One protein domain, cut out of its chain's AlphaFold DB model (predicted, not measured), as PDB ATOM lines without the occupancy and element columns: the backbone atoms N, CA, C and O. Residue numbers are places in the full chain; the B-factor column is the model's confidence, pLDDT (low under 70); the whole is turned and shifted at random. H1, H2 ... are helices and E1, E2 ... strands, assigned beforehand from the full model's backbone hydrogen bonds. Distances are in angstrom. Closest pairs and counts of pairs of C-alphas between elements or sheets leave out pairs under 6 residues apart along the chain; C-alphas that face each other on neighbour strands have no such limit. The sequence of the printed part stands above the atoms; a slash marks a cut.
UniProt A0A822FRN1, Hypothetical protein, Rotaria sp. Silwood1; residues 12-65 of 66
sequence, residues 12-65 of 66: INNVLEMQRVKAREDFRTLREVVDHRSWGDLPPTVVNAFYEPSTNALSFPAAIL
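AT A GLANCE: This is residues 12 to 65 of the 66 residues of the protein "Hypothetical protein" of Rotaria sp. Silwood1 (UniProt A0A822FRN1). A small two-stranded hairpin, E1 and E2, makes a body with the unnamed stretches around it, and one long helix, H1, sticks out free of that body in an open, flat outline. The printed part has 54 residues, with H1, E1 and E2 in that order; the sheet, E1 - E2, is antiparallel. The class is mixed, helices and strands, with under half of the residues in named elements. The whole is loose, with a radius of gyration of the C-alphas of 14.1 A and spans of 36 by 29 by 14 A.

HOW THE PARTS SIT: E1, residues 50 to 52, and E2, residues 57 to 59, form an antiparallel hairpin at 158 degrees. C-alphas 51 and 58 face each other at 4.7 A; N 59 and O 50, 2.8 A, are within hydrogen-bond range. H1, residues 12 to 29, is apart from E2; its O i to N i+4 pairs are all within range.

IN THESE COORDINATES: H1 measures 26.1 A, from C-alpha 12 at (11.643, 26.106, 51.507). E1 measures 6.5 A and E2 6.4 A, ending at C-alpha 59 (10.675, 5.968, 26.213).

THE WHOLE: Residues 12 to 33 stand free. The link from H1 to E1 is long, 20 residues. The printed part has no cut, and no printed residue is under 70 in pLDDT.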
ATOM      1  N   ILE A  12      12.949  26.714  51.223       91.00
ATOM      2  CA  ILE A  12      11.643  26.106  51.507       91.00
ATOM      3  C   ILE A  12      10.504  26.847  50.803       91.00
ATOM      4  O   ILE A  12       9.603  26.212  50.265       91.00
ATOM      5  N   ASN A  13      10.579  28.178  50.728       89.88
ATOM      6  CA  ASN A  13       9.563  28.966  50.039       89.88
ATOM      7  C   ASN A  13       9.573  28.670  48.537       89.88
ATOM      8  O   ASN A  13       8.510  28.528  47.943       89.88
ATOM      9  N   ASN A  14      10.752  28.487  47.936       89.25
ATOM     10  CA  ASN A  14      10.853  28.122  46.523       89.25
ATOM     11  C   ASN A  14      10.244  26.743  46.249       89.25
ATOM     12  O   ASN A  14       9.509  26.584  45.278       89.25
ATOM     13  N   VAL A  15      10.500  25.758  47.117       91.56
ATOM     14  CA  VAL A  15       9.904  24.419  46.988       91.56
ATOM     15  C   VAL A  15       8.377  24.485  47.095       91.56
ATOM     16  O   VAL A  15       7.685  23.870  46.285       91.56
ATOM     17  N   LEU A  16       7.845  25.256  48.049       93.06
ATOM     18  CA  LEU A  16       6.400  25.430  48.222       93.06
ATOM     19  C   LEU A  16       5.751  26.105  47.006       93.06
ATOM     20  O   LEU A  16       4.707  25.648  46.541       93.06
ATOM     21  N   GLU A  17       6.376  27.147  46.456       91.75
ATOM     22  CA  GLU A  17       5.864  27.812  45.254       91.75
ATOM     23  C   GLU A  17       5.927  26.898  44.023       91.75
ATOM     24  O   GLU A  17       4.963  26.833  43.261       91.75
ATOM     25  N   MET A  18       6.989  26.100  43.861       91.25
ATOM     26  CA  MET A  18       7.056  25.099  42.788       91.25
ATOM     27  C   MET A  18       5.936  24.059  42.897       91.25
ATOM     28  O   MET A  18       5.280  23.756  41.900       91.25
ATOM     29  N   GLN A  19       5.671  23.537  44.099       93.75
ATOM     30  CA  GLN A  19       4.572  22.589  44.318       93.75
ATOM     31  C   GLN A  19       3.207  23.219  44.031       93.75
ATOM     32  O   GLN A  19       2.347  22.581  43.425       93.75
ATOM     33  N   ARG A  20       3.015  24.481  44.425       93.62
ATOM     34  CA  ARG A  20       1.785  25.229  44.155       93.62
ATOM     35  C   ARG A  20       1.539  25.399  42.657       93.62
ATOM     36  O   ARG A  20       0.401  25.237  42.214       93.62
ATOM     37  N   VAL A  21       2.578  25.740  41.894       93.31
ATOM     38  CA  VAL A  21       2.490  25.885  40.433       93.31
ATOM     39  C   VAL A  21       2.179  24.538  39.786       93.31
ATOM     40  O   VAL A  21       1.207  24.462  39.036       93.31
ATOM     41  N   LYS A  22       2.898  23.468  40.158       91.69
ATOM     42  CA  LYS A  22       2.658  22.118  39.625       91.69
ATOM     43  C   LYS A  22       1.217  21.659  39.863       91.69
ATOM     44  O   LYS A  22       0.518  21.309  38.922       91.69
ATOM     45  N   ALA A  23       0.725  21.775  41.098       93.44
ATOM     46  CA  ALA A  23      -0.646  21.388  41.426       93.44
ATOM     47  C   ALA A  23      -1.688  22.185  40.623       93.44
ATOM     48  O   ALA A  23      -2.695  21.638  40.180       93.44
ATOM     49  N   ARG A  24      -1.462  23.490  40.416       92.81
ATOM     50  CA  ARG A  24      -2.354  24.321  39.597       92.81
ATOM     51  C   ARG A  24      -2.380  23.854  38.140       92.81
ATOM     52  O   ARG A  24      -3.456  23.837  37.546       92.81
ATOM     53  N   GLU A  25      -1.225  23.524  37.574       90.12
ATOM     54  CA  GLU A  25      -1.119  23.006  36.208       90.12
ATOM     55  C   GLU A  25      -1.830  21.658  36.073       90.12
ATOM     56  O   GLU A  25      -2.664  21.519  35.179       90.12
ATOM     57  N   ASP A  26      -1.618  20.738  37.017       89.94
ATOM     58  CA  ASP A  26      -2.282  19.431  37.049       89.94
ATOM     59  C   ASP A  26      -3.814  19.568  37.082       89.94
ATOM     60  O   ASP A  26      -4.528  18.900  36.336       89.94
ATOM     61  N   PHE A  27      -4.360  20.480  37.897       94.31
ATOM     62  CA  PHE A  27      -5.810  20.713  37.927       94.31
ATOM     63  C   PHE A  27      -6.348  21.366  36.649       94.31
ATOM     64  O   PHE A  27      -7.516  21.162  36.304       94.31
ATOM     65  N   ARG A  28      -5.532  22.159  35.947       90.94
ATOM     66  CA  ARG A  28      -5.922  22.798  34.683       90.94
ATOM     67  C   ARG A  28      -6.036  21.767  33.561       90.94
ATOM     68  O   ARG A  28      -7.016  21.795  32.818       90.94
ATOM     69  N   THR A  29      -5.080  20.845  33.472       88.06
ATOM     70  CA  THR A  29      -5.005  19.845  32.394       88.06
ATOM     71  C   THR A  29      -6.095  18.775  32.478       88.06
ATOM     72  O   THR A  29      -6.392  18.146  31.468       88.06
ATOM     73  N   LEU A  30      -6.793  18.629  33.616       89.44
ATOM     74  CA  LEU A  30      -7.937  17.709  33.768       89.44
ATOM     75  C   LEU A  30      -9.055  17.901  32.730       89.44
ATOM     76  O   LEU A  30      -9.838  16.982  32.498       89.44
ATOM     77  N   ARG A  31      -9.189  19.102  32.157       90.38
ATOM     78  CA  ARG A  31     -10.206  19.422  31.136       90.38
ATOM     79  C   ARG A  31      -9.626  19.546  29.728       90.38
ATOM     80  O   ARG A  31     -10.350  19.925  28.810       90.38
ATOM     81  N   GLU A  32      -8.339  19.275  29.569       89.38
ATOM     82  CA  GLU A  32      -7.626  19.361  28.300       89.38
ATOM     83  C   GLU A  32      -7.468  17.955  27.697       89.38
ATOM     84  O   GLU A  32      -7.590  16.938  28.382       89.38
ATOM     85  N   VAL A  33      -7.256  17.880  26.382       88.06
ATOM     86  CA  VAL A  33      -6.986  16.602  25.707       88.06
ATOM     87  C   VAL A  33      -5.573  16.146  26.067       88.06
ATOM     88  O   VAL A  33      -4.659  16.966  26.128       88.06
ATOM     89  N   VAL A  34      -5.391  14.839  26.276       84.50
ATOM     90  CA  VAL A  34      -4.078  14.248  26.568       84.50
ATOM     91  C   VAL A  34      -3.098  14.552  25.431       84.50
ATOM     92  O   VAL A  34      -3.345  14.204  24.276       84.50
ATOM     93  N   ASP A  35      -1.972  15.183  25.763       84.12
ATOM     94  CA  ASP A  35      -0.892  15.429  24.811       84.12
ATOM     95  C   ASP A  35       0.019  14.201  24.686       84.12
ATOM     96  O   ASP A  35       0.868  13.940  25.536       84.12
ATOM     97  N   HIS A  36      -0.123  13.465  23.584       80.88
ATOM     98  CA  HIS A  36       0.698  12.291  23.275       80.88
ATOM     99  C   HIS A  36       2.155  12.614  22.901       80.88
ATOM    100  O   HIS A  36       2.952  11.693  22.732       80.88
ATOM    101  N   ARG A  37       2.514  13.891  22.720       81.44
ATOM    102  CA  ARG A  37       3.906  14.318  22.487       81.44
ATOM    103  C   ARG A  37       4.634  14.664  23.778       81.44
ATOM    104  O   ARG A  37       5.850  14.858  23.744       81.44
ATOM    105  N   SER A  38       3.907  14.759  24.888       78.75
ATOM    106  CA  SER A  38       4.495  14.999  26.193       78.75
ATOM    107  C   SER A  38       5.366  13.815  26.602       78.75
ATOM    108  O   SER A  38       4.972  12.658  26.479       78.75
ATOM    109  N   TRP A  39       6.550  14.120  27.127       74.44
ATOM    110  CA  TRP A  39       7.430  13.137  27.764       74.44
ATOM    111  C   TRP A  39       7.039  12.920  29.237       74.44
ATOM    112  O   TRP A  39       7.732  12.220  29.973       74.44
ATOM    113  N   GLY A  40       5.936  13.536  29.681       76.44
ATOM    114  CA  GLY A  40       5.522  13.560  31.076       76.44
ATOM    115  C   GLY A  40       6.601  14.171  31.969       76.44
ATOM    116  O   GLY A  40       7.292  15.114  31.586       76.44
ATOM    117  N   ASP A  41       6.769  13.581  33.150       71.25
ATOM    118  CA  ASP A  41       7.775  13.960  34.144       71.25
ATOM    119  C   ASP A  41       9.133  13.249  33.924       71.25
ATOM    120  O   ASP A  41       9.893  13.074  34.876       71.25
ATOM    121  N   LEU A  42       9.458  12.791  32.703       79.31
ATOM    122  CA  LEU A  42      10.713  12.081  32.401       79.31
ATOM    123  C   LEU A  42      11.784  13.015  31.814       79.31
ATOM    124  O   LEU A  42      11.778  13.284  30.610       79.31
ATOM    125  N   PRO A  43      12.758  13.488  32.617       82.25
ATOM    126  CA  PRO A  43      13.855  14.275  32.085       82.25
ATOM    127  C   PRO A  43      14.816  13.422  31.236       82.25
ATOM    128  O   PRO A  43      15.085  12.263  31.562       82.25
ATOM    129  N   PRO A  44      15.433  14.009  30.193       78.75
ATOM    130  CA  PRO A  44      16.351  13.299  29.295       78.75
ATOM    131  C   PRO A  44      17.651  12.850  29.982       78.75
ATOM    132  O   PRO A  44      18.372  12.007  29.450       78.75
ATOM    133  N   THR A  45      17.956  13.410  31.153       84.31
ATOM    134  CA  THR A  45      19.149  13.116  31.957       84.31
ATOM    135  C   THR A  45      19.011  11.862  32.821       84.31
ATOM    136  O   THR A  45      19.973  11.474  33.479       84.31
ATOM    137  N   VAL A  46      17.827  11.243  32.880       84.19
ATOM    138  CA  VAL A  46      17.609  10.019  33.660       84.19
ATOM    139  C   VAL A  46      18.225   8.831  32.931       84.19
ATOM    140  O   VAL A  46      17.896   8.571  31.781       84.19
ATOM    141  N   VAL A  47      19.080   8.071  33.608       82.25
ATOM    142  CA  VAL A  47      19.674   6.836  33.070       82.25
ATOM    143  C   VAL A  47      18.722   5.667  33.346       82.25
ATOM    144  O   VAL A  47      18.903   4.918  34.303       82.25
ATOM    145  N   ASN A  48      17.644   5.559  32.567       82.81
ATOM    146  CA  ASN A  48      16.675   4.457  32.645       82.81
ATOM    147  C   ASN A  48      15.886   4.334  31.325       82.81
ATOM    148  O   ASN A  48      16.088   5.142  30.427       82.81
ATOM    149  N   ALA A  49      14.974   3.367  31.215       85.81
ATOM    150  CA  ALA A  49      13.966   3.270  30.158       85.81
ATOM    151  C   ALA A  49      12.583   2.996  30.772       85.81
ATOM    152  O   ALA A  49      12.475   2.306  31.787       85.81
ATOM    153  N   PHE A  50      11.526   3.537  30.166       85.94
ATOM    154  CA  PHE A  50      10.168   3.488  30.721       85.94
ATOM    155  C   PHE A  50       9.156   3.007  29.678       85.94
ATOM    156  O   PHE A  50       9.263   3.347  28.499       85.94
ATOM    157  N   TYR A  51       8.160   2.239  30.124       86.69
ATOM    158  CA  TYR A  51       6.990   1.869  29.331       86.69
ATOM    159  C   TYR A  51       5.753   2.534  29.932       86.69
ATOM    160  O   TYR A  51       5.473   2.332  31.113       86.69
ATOM    161  N   GLU A  52       5.028   3.298  29.120       86.56
ATOM    162  CA  GLU A  52       3.768   3.936  29.499       86.56
ATOM    163  C   GLU A  52       2.597   3.155  28.876       86.56
ATOM    164  O   GLU A  52       2.385   3.243  27.660       86.56
ATOM    165  N   PRO A  53       1.829   2.373  29.663       85.19
ATOM    166  CA  PRO A  53       0.759   1.536  29.125       85.19
ATOM    167  C   PRO A  53      -0.403   2.343  28.548       85.19
ATOM    168  O   PRO A  53      -1.041   1.892  27.599       85.19
ATOM    169  N   SER A  54      -0.685   3.527  29.106       84.25
ATOM    170  CA  SER A  54      -1.828   4.351  28.694       84.25
ATOM    171  C   SER A  54      -1.691   4.889  27.266       84.25
ATOM    172  O   SER A  54      -2.685   5.011  26.551       84.25
ATOM    173  N   THR A  55      -0.458   5.146  26.823       85.12
ATOM    174  CA  THR A  55      -0.130   5.573  25.456       85.12
ATOM    175  C   THR A  55       0.552   4.478  24.638       85.12
ATOM    176  O   THR A  55       0.877   4.711  23.475       85.12
ATOM    177  N   ASN A  56       0.775   3.298  25.231       84.38
ATOM    178  CA  ASN A  56       1.521   2.182  24.649       84.38
ATOM    179  C   ASN A  56       2.879   2.625  24.060       84.38
ATOM    180  O   ASN A  56       3.227   2.287  22.928       84.38
ATOM    181  N   ALA A  57       3.623   3.442  24.813       84.31
ATOM    182  CA  ALA A  57       4.864   4.066  24.352       84.31
ATOM    183  C   ALA A  57       6.083   3.572  25.146       84.31
ATOM    184  O   ALA A  57       6.042   3.469  26.373       84.31
ATOM    185  N   LEU A  58       7.187   3.312  24.438       84.25
ATOM    186  CA  LEU A  58       8.504   3.033  25.017       84.25
ATOM    187  C   LEU A  58       9.365   4.298  24.946       84.25
ATOM    188  O   LEU A  58       9.582   4.836  23.861       84.25
ATOM    189  N   SER A  59       9.862   4.754  26.094       84.06
ATOM    190  CA  SER A  59      10.675   5.968  26.213       84.06
ATOM    191  C   SER A  59      12.114   5.635  26.599       84.06
ATOM    192  O   SER A  59      12.355   4.998  27.628       84.06
ATOM    193  N   PHE A  60      13.065   6.119  25.792       86.88
ATOM    194  CA  PHE A  60      14.511   5.975  25.998       86.88
ATOM    195  C   PHE A  60      15.162   7.363  26.161       86.88
ATOM    196  O   PHE A  60      15.516   7.999  25.165       86.88
ATOM    197  N   PRO A  61      15.279   7.876  27.399       86.25
ATOM    198  CA  PRO A  61      16.041   9.083  27.715       86.25
ATOM    199  C   PRO A  61      17.476   9.053  27.170       86.25
ATOM    200  O   PRO A  61      18.119   8.009  27.149       86.25
ATOM    201  N   ALA A  62      18.022  10.210  26.791       83.94
ATOM    202  CA  ALA A  62      19.345  10.298  26.165       83.94
ATOM    203  C   ALA A  62      20.476   9.717  27.032       83.94
ATOM    204  O   ALA A  62      21.430   9.156  26.504       83.94
ATOM    205  N   ALA A  63      20.363   9.808  28.357       82.75
ATOM    206  CA  ALA A  63      21.399   9.338  29.268       82.75
ATOM    207  C   ALA A  63      21.550   7.801  29.335       82.75
ATOM    208  O   ALA A  63      22.533   7.335  29.893       82.75
ATOM    209  N   ILE A  64      20.622   7.002  28.788       80.50
ATOM    210  CA  ILE A  64      20.807   5.537  28.671       80.50
ATOM    211  C   ILE A  64      21.480   5.131  27.347       80.50
ATOM    212  O   ILE A  64      21.869   3.978  27.179       80.50
ATOM    213  N   LEU A  65      21.615   6.065  26.400       80.81
ATOM    214  CA  LEU A  65      22.147   5.827  25.059       80.81
ATOM    215  C   LEU A  65      23.643   6.187  25.022       80.81
ATOM    216  O   LEU A  65      24.019   7.247  24.520       80.81
TER     217      LEU A  65